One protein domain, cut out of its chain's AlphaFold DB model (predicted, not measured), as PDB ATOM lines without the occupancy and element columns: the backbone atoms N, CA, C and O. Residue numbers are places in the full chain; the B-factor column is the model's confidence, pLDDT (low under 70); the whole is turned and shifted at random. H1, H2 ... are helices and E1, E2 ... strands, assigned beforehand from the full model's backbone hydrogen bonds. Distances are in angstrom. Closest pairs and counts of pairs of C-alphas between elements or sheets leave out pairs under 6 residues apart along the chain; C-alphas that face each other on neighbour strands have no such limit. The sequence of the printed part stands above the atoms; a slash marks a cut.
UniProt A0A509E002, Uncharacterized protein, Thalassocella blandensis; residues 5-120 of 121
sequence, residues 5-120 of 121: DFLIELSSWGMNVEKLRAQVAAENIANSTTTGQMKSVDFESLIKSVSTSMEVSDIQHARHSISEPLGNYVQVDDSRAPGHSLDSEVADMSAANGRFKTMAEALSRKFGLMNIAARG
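This is residues 5 to 120 of the 121 residues of an uncharacterized protein of Thalassocella blandensis (UniProt A0A509E002). Helix H1 lies in the middle of a long, narrow model, with the longest helix, H5, running back along one side of it and a row of smaller parts on its other side: the helical hairpin H2 and H3, the short helix H4 and the two-stranded ribbon E1 and E2. The last residues, 112 to 120, stick out past the body at one end of the long axis. The printed part has 116 residues, with five named helices and two named strands in the order H1, E1, H2, H3, H4, E2, H5; the sheet is E1 - E2, antiparallel, and the class is mostly helix. The whole is loose, with a radius of gyration of the C-alphas of 17.0 A, and spans 59 by 29 by 19 A.

E1, residues 38 to 41, and E2, residues 74 to 77, are antiparallel neighbours, at 142 degrees between their directions; N 40 and O 75 are 2.9 A apart and N 75 and O 40 2.8 A, both within hydrogen-bond range. The closest C-alphas of E1 and H1, residues 5 to 30, are those of Met 38 and Asn 28, 5.8 A apart, while H1 and E2 are only just apart, at 8.4 A. H1 is the hub, touching three helices. It touches H5, residues 86 to 119, closest at the C-alphas of Ala 22 and Met 93, 4.4 A, at a shallow tilt of 25 degrees, opposite ways. With residues 6 to 13 alone it touches H3, residues 59 to 67, closest at the C-alphas of Trp 13 and Ile 66, 6.2 A; the tilt of 34 degrees, the same way, is only just shallow. With residues 16 to 20 alone it only just touches H4, residues 70 to 73, with 3 pairs of C-alphas within 8 A, the closest Val 17 and Leu 70 at 7.3 A. H2, residues 43 to 55, is close to H1 but not clearly touching, the closest C-alphas being those of Phe 43 and Val 17, 7.6 A apart. H2 and H3 form a helical hairpin, closest at the C-alphas of Val 50 and Ala 62, 5.1 A. In H1, H3 and H5 every O i to N i+4 pair is within hydrogen-bond range, in H2 8 of 9, and H4 is too short for such a pair.

E1 measures 10.2 A and E2 9.5 A from first to last C-alpha. H1 begins at C-alpha 5, (213.074, 288.379, 142.717), and measures 37.1 A; H2 measures 18.2 A, H3 12.1 A and H4 5.7 A. H5 measures 49.2 A and ends at C-alpha 119, (205.031, 297.553, 128.096).

The C-alphas of Thr 35 and Gly 120, the two farthest apart, are 59.6 A apart. The printed part has no cut and no long link. The mean pLDDT of the printed part is 83.9; residues 34 to 37, 78 to 84 and 120 are under 70.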
ATOM      1  N   ASP A   5     214.088 288.924 141.808       84.56
ATOM      2  CA  ASP A   5     213.074 288.379 142.717       84.56
ATOM      3  C   ASP A   5     213.559 288.392 144.169       84.56
ATOM      4  O   ASP A   5     212.843 288.846 145.057       84.56
ATOM      5  N   PHE A   6     214.819 288.004 144.416       86.75
ATOM      6  CA  PHE A   6     215.398 288.073 145.759       86.75
ATOM      7  C   PHE A   6     215.492 289.511 146.278       86.75
ATOM      8  O   PHE A   6     215.250 289.758 147.454       86.75
ATOM      9  N   LEU A   7     215.803 290.483 145.416       86.31
ATOM     10  CA  LEU A   7     215.824 291.891 145.821       86.31
ATOM     11  C   LEU A   7     214.431 292.395 146.219       86.31
ATOM     12  O   LEU A   7     214.322 293.212 147.132       86.31
ATOM     13  N   ILE A   8     213.376 291.929 145.547       88.31
ATOM     14  CA  ILE A   8     211.989 292.260 145.899       88.31
ATOM     15  C   ILE A   8     211.619 291.621 147.240       88.31
ATOM     16  O   ILE A   8     211.087 292.311 148.109       88.31
ATOM     17  N   GLU A   9     211.943 290.342 147.433       90.06
ATOM     18  CA  GLU A   9     211.722 289.630 148.695       90.06
ATOM     19  C   GLU A   9     212.446 290.305 149.861       90.06
ATOM     20  O   GLU A   9     211.828 290.597 150.880       90.06
ATOM     21  N   LEU A  10     213.727 290.636 149.686       90.12
ATOM     22  CA  LEU A  10     214.536 291.322 150.690       90.12
ATOM     23  C   LEU A  10     213.973 292.708 151.029       90.12
ATOM     24  O   LEU A  10     213.929 293.096 152.194       90.12
ATOM     25  N   SER A  11     213.505 293.449 150.021       89.69
ATOM     26  CA  SER A  11     212.892 294.766 150.236       89.69
ATOM     27  C   SER A  11     211.559 294.652 150.984       89.69
ATOM     28  O   SER A  11     211.298 295.427 151.902       89.69
ATOM     29  N   SER A  12     210.728 293.669 150.622       90.69
ATOM     30  CA  SER A  12     209.468 293.364 151.312       90.69
ATOM     31  C   SER A  12     209.714 292.944 152.762       90.69
ATOM     32  O   SER A  12     209.044 293.417 153.680       90.69
ATOM     33  N   TRP A  13     210.729 292.113 152.991       93.81
ATOM     34  CA  TRP A  13     211.157 291.730 154.328       93.81
ATOM     35  C   TRP A  13     211.591 292.946 155.154       93.81
ATOM     36  O   TRP A  13     211.073 293.134 156.251       93.81
ATOM     37  N   GLY A  14     212.436 293.829 154.610       92.19
ATOM     38  CA  GLY A  14     212.844 295.066 155.289       92.19
ATOM     39  C   GLY A  14     211.659 295.971 155.651       92.19
ATOM     40  O   GLY A  14     211.588 296.491 156.763       92.19
ATOM     41  N   MET A  15     210.665 296.085 154.764       92.44
ATOM     42  CA  MET A  15     209.412 296.777 155.083       92.44
ATOM     43  C   MET A  15     208.655 296.113 156.236       92.44
ATOM     44  O   MET A  15     208.143 296.805 157.116       92.44
ATOM     45  N   ASN A  16     208.569 294.784 156.252       92.69
ATOM     46  CA  ASN A  16     207.897 294.058 157.327       92.69
ATOM     47  C   ASN A  16     208.632 294.208 158.667       92.69
ATOM     48  O   ASN A  16     207.972 294.290 159.702       92.69
ATOM     49  N   VAL A  17     209.963 294.318 158.653       93.75
ATOM     50  CA  VAL A  17     210.773 294.620 159.842       93.75
ATOM     51  C   VAL A  17     210.438 296.003 160.401       93.75
ATOM     52  O   VAL A  17     210.147 296.123 161.589       93.75
ATOM     53  N   GLU A  18     210.403 297.041 159.562       92.88
ATOM     54  CA  GLU A  18     210.035 298.396 160.007       92.88
ATOM     55  C   GLU A  18     208.579 298.472 160.484       92.88
ATOM     56  O   GLU A  18     208.275 299.115 161.489       92.88
ATOM     57  N   LYS A  19     207.668 297.753 159.817       92.19
ATOM     58  CA  LYS A  19     206.283 297.616 160.273       92.19
ATOM     59  C   LYS A  19     206.216 296.971 161.660       92.19
ATOM     60  O   LYS A  19     205.487 297.473 162.513       92.19
ATOM     61  N   LEU A  20     206.965 295.892 161.894       92.56
ATOM     62  CA  LEU A  20     207.017 295.236 163.200       92.56
ATOM     63  C   LEU A  20     207.588 296.175 164.269       92.56
ATOM     64  O   LEU A  20     207.033 296.249 165.361       92.56
ATOM     65  N   ARG A  21     208.642 296.940 163.953       92.00
ATOM     66  CA  ARG A  21     209.208 297.954 164.857       92.00
ATOM     67  C   ARG A  21     208.163 298.989 165.272       92.00
ATOM     68  O   ARG A  21     208.021 299.262 166.460       92.00
ATOM     69  N   ALA A  22     207.385 299.502 164.320       90.06
ATOM     70  CA  ALA A  22     206.294 300.425 164.619       90.06
ATOM     71  C   ALA A  22     205.186 299.775 165.469       90.06
ATOM     72  O   ALA A  22     204.655 300.420 166.369       90.06
ATOM     73  N   GLN A  23     204.844 298.509 165.208       91.25
ATOM     74  CA  GLN A  23     203.831 297.772 165.972       91.25
ATOM     75  C   GLN A  23     204.258 297.522 167.420       91.25
ATOM     76  O   GLN A  23     203.473 297.777 168.326       91.25
ATOM     77  N   VAL A  24     205.497 297.078 167.643       89.44
ATOM     78  CA  VAL A  24     206.046 296.853 168.990       89.44
ATOM     79  C   VAL A  24     206.029 298.148 169.795       89.44
ATOM     80  O   VAL A  24     205.504 298.163 170.906       89.44
ATOM     81  N   ALA A  25     206.498 299.249 169.205       88.25
ATOM     82  CA  ALA A  25     206.480 300.547 169.866       88.25
ATOM     83  C   ALA A  25     205.052 301.032 170.167       88.25
ATOM     84  O   ALA A  25     204.766 301.497 171.268       88.25
ATOM     85  N   ALA A  26     204.115 300.864 169.229       87.50
ATOM     86  CA  ALA A  26     202.708 301.211 169.440       87.50
ATOM     87  C   ALA A  26     202.068 300.403 170.582       87.50
ATOM     88  O   ALA A  26     201.322 300.955 171.392       87.50
ATOM     89  N   GLU A  27     202.365 299.107 170.668       87.81
ATOM     90  CA  GLU A  27     201.884 298.250 171.748       87.81
ATOM     91  C   GLU A  27     202.514 298.618 173.098       87.81
ATOM     92  O   GLU A  27     201.807 298.662 174.105       87.81
ATOM     93  N   ASN A  28     203.804 298.958 173.128       86.44
ATOM     94  CA  ASN A  28     204.473 299.447 174.334       86.44
ATOM     95  C   ASN A  28     203.880 300.790 174.798       86.44
ATOM     96  O   ASN A  28     203.604 300.960 175.985       86.44
ATOM     97  N   ILE A  29     203.589 301.718 173.878       85.50
ATOM     98  CA  ILE A  29     202.887 302.981 174.175       85.50
ATOM     99  C   ILE A  29     201.502 302.703 174.765       85.50
ATOM    100  O   ILE A  29     201.143 303.284 175.791       85.50
ATOM    101  N   ALA A  30     200.726 301.808 174.147       85.06
ATOM    102  CA  ALA A  30     199.382 301.464 174.607       85.06
ATOM    103  C   ALA A  30     199.389 300.839 176.013       85.06
ATOM    104  O   ALA A  30     198.497 301.115 176.816       85.06
ATOM    105  N   ASN A  31     200.420 300.053 176.330       81.88
ATOM    106  CA  ASN A  31     200.591 299.394 177.625       81.88
ATOM    107  C   ASN A  31     201.427 300.205 178.632       81.88
ATOM    108  O   ASN A  31     201.652 299.751 179.749       81.88
ATOM    109  N   SER A  32     201.846 301.427 178.291       77.31
ATOM    110  CA  SER A  32     202.727 302.258 179.131       77.31
ATOM    111  C   SER A  32     202.157 302.599 180.513       77.31
ATOM    112  O   SER A  32     202.908 302.852 181.454       77.31
ATOM    113  N   THR A  33     200.829 302.612 180.648       70.19
ATOM    114  CA  THR A  33     200.129 302.953 181.898       70.19
ATOM    115  C   THR A  33     199.632 301.731 182.668       70.19
ATOM    116  O   THR A  33     199.163 301.867 183.800       70.19
ATOM    117  N   THR A  34     199.738 300.532 182.089       66.56
ATOM    118  CA  THR A  34     199.309 299.288 182.726       66.56
ATOM    119  C   THR A  34     200.504 298.561 183.336       66.56
ATOM    120  O   THR A  34     201.644 298.656 182.893       66.56
ATOM    121  N   THR A  35     200.260 297.838 184.431       59.22
ATOM    122  CA  THR A  35     201.239 296.876 184.950       59.22
ATOM    123  C   THR A  35     201.273 295.718 183.960       59.22
ATOM    124  O   THR A  35     200.409 294.849 184.027       59.22
ATOM    125  N   GLY A  36     202.175 295.765 182.986       61.06
ATOM    126  CA  GLY A  36     202.137 294.853 181.852       61.06
ATOM    127  C   GLY A  36     203.504 294.582 181.251       61.06
ATOM    128  O   GLY A  36     204.457 295.330 181.460       61.06
ATOM    129  N   GLN A  37     203.546 293.474 180.520       68.88
ATOM    130  CA  GLN A  37     204.699 292.979 179.787       68.88
ATOM    131  C   GLN A  37     205.040 293.916 178.628       68.88
ATOM    132  O   GLN A  37     204.159 294.275 177.842       68.88
ATOM    133  N   MET A  38     206.310 294.294 178.510       79.50
ATOM    134  CA  MET A  38     206.805 295.038 177.353       79.50
ATOM    135  C   MET A  38     207.271 294.065 176.280       79.50
ATOM    136  O   MET A  38     207.781 292.984 176.571       79.50
ATOM    137  N   LYS A  39     207.102 294.445 175.016       84.88
ATOM    138  CA  LYS A  39     207.656 293.684 173.898       84.88
ATOM    139  C   LYS A  39     208.996 294.277 173.500       84.88
ATOM    140  O   LYS A  39     209.130 295.491 173.366       84.88
ATOM    141  N   SER A  40     209.968 293.406 173.277       84.88
ATOM    142  CA  SER A  40     211.295 293.753 172.785       84.88
ATOM    143  C   SER A  40     211.651 292.878 171.591       84.88
ATOM    144  O   SER A  40     211.256 291.716 171.506       84.88
ATOM    145  N   VAL A  41     212.382 293.450 170.641       86.81
ATOM    146  CA  VAL A  41     212.898 292.750 169.464       86.81
ATOM    147  C   VAL A  41     214.310 293.253 169.214       86.81
ATOM    148  O   VAL A  41     214.525 294.456 169.059       86.81
ATOM    149  N   ASP A  42     215.268 292.337 169.097       88.44
ATOM    150  CA  ASP A  42     216.617 292.671 168.640       88.44
ATOM    151  C   ASP A  42     216.650 292.771 167.106       88.44
ATOM    152  O   ASP A  42     217.028 291.850 166.372       88.44
ATOM    153  N   PHE A  43     216.203 293.921 166.610       88.12
ATOM    154  CA  PHE A  43     216.212 294.226 165.184       88.12
ATOM    155  C   PHE A  43     217.627 294.318 164.600       88.12
ATOM    156  O   PHE A  43     217.798 294.097 163.401       88.12
ATOM    157  N   GLU A  44     218.634 294.664 165.405       88.44
ATOM    158  CA  GLU A  44     220.009 294.802 164.924       88.44
ATOM    159  C   GLU A  44     220.591 293.430 164.592       88.44
ATOM    160  O   GLU A  44     221.080 293.228 163.479       88.44
ATOM    161  N   SER A  45     220.453 292.461 165.498       86.31
ATOM    162  CA  SER A  45     220.861 291.076 165.247       86.31
ATOM    163  C   SER A  45     220.110 290.464 164.067       86.31
ATOM    164  O   SER A  45     220.720 289.788 163.232       86.31
ATOM    165  N   LEU A  46     218.810 290.755 163.941       87.81
ATOM    166  CA  LEU A  46     217.999 290.316 162.807       87.81
ATOM    167  C   LEU A  46     218.587 290.820 161.477       87.81
ATOM    168  O   LEU A  46     218.880 290.022 160.586       87.81
ATOM    169  N   ILE A  47     218.817 292.129 161.354       90.12
ATOM    170  CA  ILE A  47     219.378 292.744 160.141       90.12
ATOM    171  C   ILE A  47     220.802 292.246 159.879       90.12
ATOM    172  O   ILE A  47     221.149 291.921 158.742       90.12
ATOM    173  N   LYS A  48     221.620 292.129 160.927       89.62
ATOM    174  CA  LYS A  48     223.008 291.676 160.830       89.62
ATOM    175  C   LYS A  48     223.120 290.242 160.321       89.62
ATOM    176  O   LYS A  48     224.020 289.961 159.531       89.62
ATOM    177  N   SER A  49     222.211 289.350 160.719       87.81
ATOM    178  CA  SER A  49     222.187 287.959 160.242       87.81
ATOM    179  C   SER A  49     222.002 287.874 158.720       87.81
ATOM    180  O   SER A  49     222.735 287.160 158.028       87.81
ATOM    181  N   VAL A  50     221.092 288.691 158.180       89.81
ATOM    182  CA  VAL A  50     220.823 288.770 156.742       89.81
ATOM    183  C   VAL A  50     221.976 289.468 156.016       89.81
ATOM    184  O   VAL A  50     222.444 288.948 155.006       89.81
ATOM    185  N   SER A  51     222.496 290.580 156.553       89.94
ATOM    186  CA  SER A  51     223.638 291.305 155.961       89.94
ATOM    187  C   SER A  51     224.876 290.419 155.854       89.94
ATOM    188  O   SER A  51     225.467 290.313 154.783       89.94
ATOM    189  N   THR A  52     225.215 289.704 156.930       90.88
ATOM    190  CA  THR A  52     226.367 288.788 156.964       90.88
ATOM    191  C   THR A  52     226.223 287.697 155.903       90.88
ATOM    192  O   THR A  52     227.168 287.422 155.168       90.88
ATOM    193  N   SER A  53     225.025 287.116 155.769       88.44
ATOM    194  CA  SER A  53     224.741 286.084 154.762       88.44
ATOM    195  C   SER A  53     224.888 286.624 153.334       88.44
ATOM    196  O   SER A  53     225.411 285.944 152.451       88.44
ATOM    197  N   MET A  54     224.490 287.878 153.100       87.00
ATOM    198  CA  MET A  54     224.679 288.542 151.810       87.00
ATOM    199  C   MET A  54     226.150 288.861 151.512       87.00
ATOM    200  O   MET A  54     226.582 288.677 150.374       87.00
ATOM    201  N   GLU A  55     226.923 289.300 152.507       88.81
ATOM    202  CA  GLU A  55     228.353 289.620 152.373       88.81
ATOM    203  C   GLU A  55     229.184 288.395 151.974       88.81
ATOM    204  O   GLU A  55     230.034 288.481 151.087       88.81
ATOM    205  N   VAL A  56     228.886 287.229 152.554       90.50
ATOM    206  CA  VAL A  56     229.545 285.959 152.198       90.50
ATOM    207  C   VAL A  56     228.946 285.291 150.952       90.50
ATOM    208  O   VAL A  56     229.333 284.180 150.599       90.50
ATOM    209  N   SER A  57     228.027 285.969 150.252       87.19
ATOM    210  CA  SER A  57     227.311 285.460 149.070       87.19
ATOM    211  C   SER A  57     226.488 284.182 149.308       87.19
ATOM    212  O   SER A  57     226.149 283.482 148.349       87.19
ATOM    213  N   ASP A  58     226.099 283.904 150.554       88.75
ATOM    214  CA  ASP A  58     225.187 282.815 150.913       88.75
ATOM    215  C   ASP A  58     223.726 283.274 150.808       88.75
ATOM    216  O   ASP A  58     223.032 283.597 151.776       88.75
ATOM    217  N   ILE A  59     223.248 283.324 149.565       86.81
ATOM    218  CA  ILE A  59     221.885 283.763 149.248       86.81
ATOM    219  C   ILE A  59     220.830 282.780 149.767       86.81
ATOM    220  O   ILE A  59     219.708 283.195 150.051       86.81
ATOM    221  N   GLN A  60     221.160 281.492 149.902       87.69
ATOM    222  CA  GLN A  60     220.218 280.493 150.413       87.69
ATOM    223  C   GLN A  60     219.964 280.706 151.901       87.69
ATOM    224  O   GLN A  60     218.807 280.748 152.320       87.69
ATOM    225  N   HIS A  61     221.022 280.932 152.682       88.12
ATOM    226  CA  HIS A  61     220.862 281.250 154.091       88.12
ATOM    227  C   HIS A  61     220.139 282.586 154.286       88.12
ATOM    228  O   HIS A  61     219.200 282.650 155.079       88.12
ATOM    229  N   ALA A  62     220.492 283.617 153.511       88.38
ATOM    230  CA  ALA A  62     219.798 284.902 153.563       88.38
ATOM    231  C   ALA A  62     218.296 284.747 153.254       88.38
ATOM    232  O   ALA A  62     217.458 285.293 153.968       88.38
ATOM    233  N   ARG A  63     217.946 283.955 152.230       89.94
ATOM    234  CA  ARG A  63     216.558 283.650 151.852       89.94
ATOM    235  C   ARG A  63     215.808 282.894 152.946       89.94
ATOM    236  O   ARG A  63     214.650 283.207 153.208       89.94
ATOM    237  N   HIS A  64     216.462 281.939 153.599       89.56
ATOM    238  CA  HIS A  64     215.878 281.234 154.734       89.56
ATOM    239  C   HIS A  64     215.605 282.196 155.901       89.56
ATOM    240  O   HIS A  64     214.478 282.255 156.388       89.56
ATOM    241  N   SER A  65     216.576 283.035 156.269       87.62
ATOM    242  CA  SER A  65     216.435 284.014 157.354       87.62
ATOM    243  C   SER A  65     215.311 285.024 157.115       87.62
ATOM    244  O   SER A  65     214.598 285.368 158.053       87.62
ATOM    245  N   ILE A  66     215.103 285.481 155.874       91.31
ATOM    246  CA  ILE A  66     213.992 286.401 155.566       91.31
ATOM    247  C   ILE A  66     212.625 285.706 155.461       91.31
ATOM    248  O   ILE A  66     211.600 286.385 155.464       91.31
ATOM    249  N   SER A  67     212.596 284.374 155.342       88.50
ATOM    250  CA  SER A  67     211.355 283.588 155.291       88.50
ATOM    251  C   SER A  67     210.796 283.245 156.673       88.50
ATOM    252  O   SER A  67     209.612 282.926 156.789       88.50
ATOM    253  N   GLU A  68     211.626 283.333 157.714       88.19
ATOM    254  CA  GLU A  68     211.213 283.074 159.089       88.19
ATOM    255  C   GLU A  68     210.165 284.104 159.556       88.19
ATOM    256  O   GLU A  68     210.322 285.311 159.326       88.19
ATOM    257  N   PRO A  69     209.088 283.668 160.238       87.44
ATOM    258  CA  PRO A  69     208.092 284.580 160.780       87.44
ATOM    259  C   PRO A  69     208.722 285.589 161.745       87.44
ATOM    260  O   PRO A  69     209.244 285.222 162.795       87.44
ATOM    261  N   LEU A  70     208.594 286.885 161.440       87.00
ATOM    262  CA  LEU A  70     209.166 287.952 162.272       87.00
ATOM    263  C   LEU A  70     208.642 287.947 163.724       87.00
ATOM    264  O   LEU A  70     209.330 288.400 164.634       87.00
ATOM    265  N   GLY A  71     207.445 287.393 163.949       81.75
ATOM    266  CA  GLY A  71     206.869 287.220 165.284       81.75
ATOM    267  C   GLY A  71     207.708 286.334 166.212       81.75
ATOM    268  O   GLY A  71     207.659 286.526 167.421       81.75
ATOM    269  N   ASN A  72     208.528 285.429 165.664       84.81
ATOM    270  CA  ASN A  72     209.414 284.562 166.448       84.81
ATOM    271  C   ASN A  72     210.552 285.338 167.134       84.81
ATOM    272  O   ASN A  72     211.144 284.842 168.087       84.81
ATOM    273  N   TYR A  73     210.851 286.553 166.663       84.38
ATOM    274  CA  TYR A  73     211.882 287.423 167.234       84.38
ATOM    275  C   TYR A  73     211.334 288.367 168.311       84.38
ATOM    276  O   TYR A  73     212.103 289.109 168.920       84.38
ATOM    277  N   VAL A  74     210.017 288.356 168.544       85.88
ATOM    278  CA  VAL A  74     209.376 289.164 169.581       85.88
ATOM    279  C   VAL A  74     209.524 288.467 170.921       85.88
ATOM    280  O   VAL A  74     208.924 287.425 171.175       85.88
ATOM    281  N   GLN A  75     210.313 289.079 171.789       84.88
ATOM    282  CA  GLN A  75     210.441 288.693 173.179       84.88
ATOM    283  C   GLN A  75     209.465 289.509 174.017       84.88
ATOM    284  O   GLN A  75     209.237 290.694 173.775       84.88
ATOM    285  N   VAL A  76     208.868 288.846 174.998       80.56
ATOM    286  CA  VAL A  76     207.975 289.465 175.969       80.56
ATOM    287  C   VAL A  76     208.757 289.550 177.269       80.56
ATOM    288  O   VAL A  76     209.097 288.520 177.847       80.56
ATOM    289  N   ASP A  77     209.095 290.765 177.681       72.50
ATOM    290  CA  ASP A  77     209.785 291.016 178.936       72.50
ATOM    291  C   ASP A  77     208.751 291.311 180.030       72.50
ATOM    292  O   ASP A  77     207.923 292.219 179.914       72.50
ATOM    293  N   ASP A  78     208.785 290.504 181.091       61.69
ATOM    294  CA  ASP A  78     207.959 290.667 182.297       61.69
ATOM    295  C   ASP A  78     208.538 291.742 183.234       61.69
ATOM    296  O   ASP A  78     207.923 292.155 184.223       61.69
ATOM    297  N   SER A  79     209.743 292.221 182.925       53.50
ATOM    298  CA  SER A  79     210.415 293.265 183.669       53.50
ATOM    299  C   SER A  79     209.763 294.604 183.347       53.50
ATOM    300  O   SER A  79     209.871 295.122 182.238       53.50
ATOM    301  N   ARG A  80     209.179 295.245 184.364       53.56
ATOM    302  CA  ARG A  80     209.041 296.711 184.429       53.56
ATOM    303  C   ARG A  80     210.436 297.352 184.450       53.56
ATOM    304  O   ARG A  80     210.803 297.991 185.435       53.56
ATOM    305  N   ALA A  81     211.255 297.120 183.428       48.44
ATOM    306  CA  ALA A  81     212.555 297.741 183.313       48.44
ATOM    307  C   ALA A  81     212.309 299.257 183.238       48.44
ATOM    308  O   ALA A  81     211.635 299.725 182.316       48.44
ATOM    309  N   PRO A  82     212.783 300.039 184.224       45.59
ATOM    310  CA  PRO A  82     212.644 301.483 184.203       45.59
ATOM    311  C   PRO A  82     213.604 302.011 183.133       45.59
ATOM    312  O   PRO A  82     214.752 302.328 183.426       45.59
ATOM    313  N   GLY A  83     213.182 302.005 181.870       50.47
ATOM    314  CA  GLY A  83     214.088 302.295 180.756       50.47
ATOM    315  C   GLY A  83     213.417 302.708 179.454       50.47
ATOM    316  O   GLY A  83     213.980 303.525 178.732       50.47
ATOM    317  N   HIS A  84     212.206 302.231 179.169       58.03
ATOM    318  CA  HIS A  84     211.484 302.650 177.970       58.03
ATOM    319  C   HIS A  84     210.646 303.886 178.288       58.03
ATOM    320  O   HIS A  84     209.544 303.801 178.832       58.03
ATOM    321  N   SER A  85     211.206 305.066 178.016       72.56
ATOM    322  CA  SER A  85     210.437 306.307 178.088       72.56
ATOM    323  C   SER A  85     209.349 306.289 177.010       72.56
ATOM    324  O   SER A  85     209.594 305.867 175.879       72.56
ATOM    325  N   LEU A  86     208.144 306.760 177.328       78.50
ATOM    326  CA  LEU A  86     207.074 306.892 176.330       78.50
ATOM    327  C   LEU A  86     207.560 307.690 175.106       78.50
ATOM    328  O   LEU A  86     207.263 307.336 173.969       78.50
ATOM    329  N   ASP A  87     208.365 308.725 175.347       84.94
ATOM    330  CA  ASP A  87     208.936 309.571 174.304       84.94
ATOM    331  C   ASP A  87     209.871 308.794 173.367       84.94
ATOM    332  O   ASP A  87     209.823 309.005 172.155       84.94
ATOM    333  N   SER A  88     210.677 307.862 173.891       83.25
ATOM    334  CA  SER A  88     211.527 307.003 173.055       83.25
ATOM    335  C   SER A  88     210.702 306.046 172.200       83.25
ATOM    336  O   SER A  88     210.984 305.916 171.016       83.25
ATOM    337  N   GLU A  89     209.632 305.459 172.743       85.12
ATOM    338  CA  GLU A  89     208.743 304.587 171.960       85.12
ATOM    339  C   GLU A  89     207.994 305.370 170.868       85.12
ATOM    340  O   GLU A  89     207.868 304.918 169.730       85.12
ATOM    341  N   VAL A  90     207.537 306.592 171.164       86.75
ATOM    342  CA  VAL A  90     206.904 307.471 170.165       86.75
ATOM    343  C   VAL A  90     207.900 307.870 169.075       86.75
ATOM    344  O   VAL A  90     207.543 307.885 167.888       86.75
ATOM    345  N   ALA A  91     209.144 308.178 169.448       88.56
ATOM    346  CA  ALA A  91     210.207 308.494 168.501       88.56
ATOM    347  C   ALA A  91     210.535 307.293 167.601       88.56
ATOM    348  O   ALA A  91     210.594 307.449 166.378       88.56
ATOM    349  N   ASP A  92     210.661 306.098 168.177       86.19
ATOM    350  CA  ASP A  92     210.940 304.865 167.442       86.19
ATOM    351  C   ASP A  92     209.794 304.487 166.504       86.19
ATOM    352  O   ASP A  92     210.034 304.206 165.326       86.19
ATOM    353  N   MET A  93     208.544 304.576 166.968       88.69
ATOM    354  CA  MET A  93     207.359 304.373 166.129       88.69
ATOM    355  C   MET A  93     207.338 305.353 164.948       88.69
ATOM    356  O   MET A  93     207.076 304.964 163.806       88.69
ATOM    357  N   SER A  94     207.626 306.631 165.204       89.06
ATOM    358  CA  SER A  94     207.638 307.672 164.171       89.06
ATOM    359  C   SER A  94     208.747 307.436 163.146       89.06
ATOM    360  O   SER A  94     208.506 307.515 161.938       89.06
ATOM    361  N   ALA A  95     209.950 307.093 163.610       90.25
ATOM    362  CA  ALA A  95     211.082 306.784 162.749       90.25
ATOM    363  C   ALA A  95     210.822 305.534 161.896       90.25
ATOM    364  O   ALA A  95     211.087 305.549 160.692       90.25
ATOM    365  N   ALA A  96     210.270 304.476 162.493       88.44
ATOM    366  CA  ALA A  96     209.927 303.235 161.804       88.44
ATOM    367  C   ALA A  96     208.864 303.460 160.717       88.44
ATOM    368  O   ALA A  96     209.049 303.066 159.565       88.44
ATOM    369  N   ASN A  97     207.795 304.199 161.031       88.69
ATOM    370  CA  ASN A  97     206.774 304.573 160.049       88.69
ATOM    371  C   ASN A  97     207.345 305.426 158.904       88.69
ATOM    372  O   ASN A  97     206.988 305.225 157.740       88.69
ATOM    373  N   GLY A  98     208.258 306.355 159.209       88.25
ATOM    374  CA  GLY A  98     208.958 307.155 158.202       88.25
ATOM    375  C   GLY A  98     209.800 306.301 157.248       88.25
ATOM    376  O   GLY A  98     209.710 306.461 156.024       88.25
ATOM    377  N   ARG A  99     210.572 305.349 157.790       89.62
ATOM    378  CA  ARG A  99     211.361 304.388 157.001       89.62
ATOM    379  C   ARG A  99     210.463 303.500 156.146       89.62
ATOM    380  O   ARG A  99     210.687 303.407 154.940       89.62
ATOM    381  N   PHE A 100     209.406 302.938 156.730       88.19
ATOM    382  CA  PHE A 100     208.423 302.123 156.018       88.19
ATOM    383  C   PHE A 100     207.810 302.868 154.827       88.19
ATOM    384  O   PHE A 100     207.821 302.360 153.705       88.19
ATOM    385  N   LYS A 101     207.324 304.098 155.044       88.12
ATOM    386  CA  LYS A 101     206.724 304.920 153.982       88.12
ATOM    387  C   LYS A 101     207.721 305.196 152.857       88.12
ATOM    388  O   LYS A 101     207.390 305.022 151.688       88.12
ATOM    389  N   THR A 102     208.953 305.558 153.210       89.44
ATOM    390  CA  THR A 102     210.018 305.828 152.232       89.44
ATOM    391  C   THR A 102     210.327 304.593 151.381       89.44
ATOM    392  O   THR A 102     210.439 304.694 150.157       89.44
ATOM    393  N   MET A 103     210.420 303.412 152.004       86.56
ATOM    394  CA  MET A 103     210.633 302.146 151.293       86.56
ATOM    395  C   MET A 103     209.453 301.796 150.381       86.56
ATOM    396  O   MET A 103     209.665 301.429 149.225       86.56
ATOM    397  N   ALA A 104     208.218 301.964 150.861       86.06
ATOM    398  CA  ALA A 104     207.008 301.709 150.083       86.06
ATOM    399  C   ALA A 104     206.942 302.593 148.826       86.06
ATOM    400  O   ALA A 104     206.670 302.106 147.728       86.06
ATOM    401  N   GLU A 105     207.250 303.883 148.966       89.06
ATOM    402  CA  GLU A 105     207.311 304.817 147.842       89.06
ATOM    403  C   GLU A 105     208.417 304.445 146.842       89.06
ATOM    404  O   GLU A 105     208.199 304.480 145.629       89.06
ATOM    405  N   ALA A 106     209.601 304.059 147.328       86.62
ATOM    406  CA  ALA A 106     210.707 303.631 146.474       86.62
ATOM    407  C   ALA A 106     210.368 302.359 145.679       86.62
ATOM    408  O   ALA A 106     210.620 302.304 144.472       86.62
ATOM    409  N   LEU A 107     209.747 301.369 146.323       85.50
ATOM    410  CA  LEU A 107     209.282 300.148 145.665       85.50
ATOM    411  C   LEU A 107     208.183 300.436 144.645       85.50
ATOM    412  O   LEU A 107     208.263 299.943 143.522       85.50
ATOM    413  N   SER A 108     207.204 301.276 144.990       86.75
ATOM    414  CA  SER A 108     206.135 301.681 144.071       86.75
ATOM    415  C   SER A 108     206.698 302.315 142.794       86.75
ATOM    416  O   SER A 108     206.333 301.906 141.690       86.75
ATOM    417  N   ARG A 109     207.672 303.230 142.920       87.38
ATOM    418  CA  ARG A 109     208.378 303.809 141.764       87.38
ATOM    419  C   ARG A 109     209.108 302.746 140.943       87.38
ATOM    420  O   ARG A 109     209.004 302.755 139.719       87.38
ATOM    421  N   LYS A 110     209.813 301.813 141.593       84.75
ATOM    422  CA  LYS A 110     210.543 300.731 140.911       84.75
ATOM    423  C   LYS A 110     209.597 299.831 140.108       84.75
ATOM    424  O   LYS A 110     209.892 299.520 138.958       84.75
ATOM    425  N   PHE A 111     208.451 299.455 140.677       84.88
ATOM    426  CA  PHE A 111     207.434 298.671 139.972       84.88
ATOM    427  C   PHE A 111     206.790 299.449 138.823       84.88
ATOM    428  O   PHE A 111     206.567 298.875 137.760       84.88
ATOM    429  N   GLY A 112     206.555 300.753 138.998       86.06
ATOM    430  CA  GLY A 112     206.108 301.631 137.917       86.06
ATOM    431  C   GLY A 112     207.072 301.613 136.729       86.06
ATOM    432  O   GLY A 112     206.649 301.368 135.602       86.06
ATOM    433  N   LEU A 113     208.375 301.766 136.989       86.19
ATOM    434  CA  LEU A 113     209.417 301.703 135.958       86.19
ATOM    435  C   LEU A 113     209.511 300.323 135.291       86.19
ATOM    436  O   LEU A 113     209.630 300.248 134.072       86.19
ATOM    437  N   MET A 114     209.416 299.229 136.058       84.38
ATOM    438  CA  MET A 114     209.392 297.876 135.485       84.38
ATOM    439  C   MET A 114     208.180 297.658 134.577       84.38
ATOM    440  O   MET A 114     208.316 297.045 133.524       84.38
ATOM    441  N   ASN A 115     207.008 298.166 134.960       82.94
ATOM    442  CA  ASN A 115     205.793 298.043 134.159       82.94
ATOM    443  C   ASN A 115     205.884 298.857 132.856       82.94
ATOM    444  O   ASN A 115     205.418 298.384 131.826       82.94
ATOM    445  N   ILE A 116     206.519 300.035 132.876       87.44
ATOM    446  CA  ILE A 116     206.802 300.820 131.658       87.44
ATOM    447  C   ILE A 116     207.748 300.036 130.739       87.44
ATOM    448  O   ILE A 116     207.411 299.779 129.587       87.44
ATOM    449  N   ALA A 117     208.876 299.553 131.272       82.94
ATOM    450  CA  ALA A 117     209.845 298.770 130.504       82.94
ATOM    451  C   ALA A 117     209.246 297.473 129.926       82.94
ATOM    452  O   ALA A 117     209.580 297.082 128.812       82.94
ATOM    453  N   ALA A 118     208.340 296.815 130.659       79.06
ATOM    454  CA  ALA A 118     207.639 295.619 130.194       79.06
ATOM    455  C   ALA A 118     206.596 295.913 129.104       79.06
ATOM    456  O   ALA A 118     206.319 295.049 128.276       79.06
ATOM    457  N   ARG A 119     206.005 297.113 129.106       82.75
ATOM    458  CA  ARG A 119     205.031 297.553 128.096       82.75
ATOM    459  C   ARG A 119     205.686 298.108 126.830       82.75
ATOM    460  O   ARG A 119     205.004 298.180 125.814       82.75
ATOM    461  N   GLY A 120     206.985 298.407 126.866       64.69
ATOM    462  CA  GLY A 120     207.761 298.807 125.690       64.69
ATOM    463  C   GLY A 120     207.446 300.215 125.179       64.69
ATOM    464  O   GLY A 120     207.559 300.441 123.975       64.69
TER     465      GLY A 120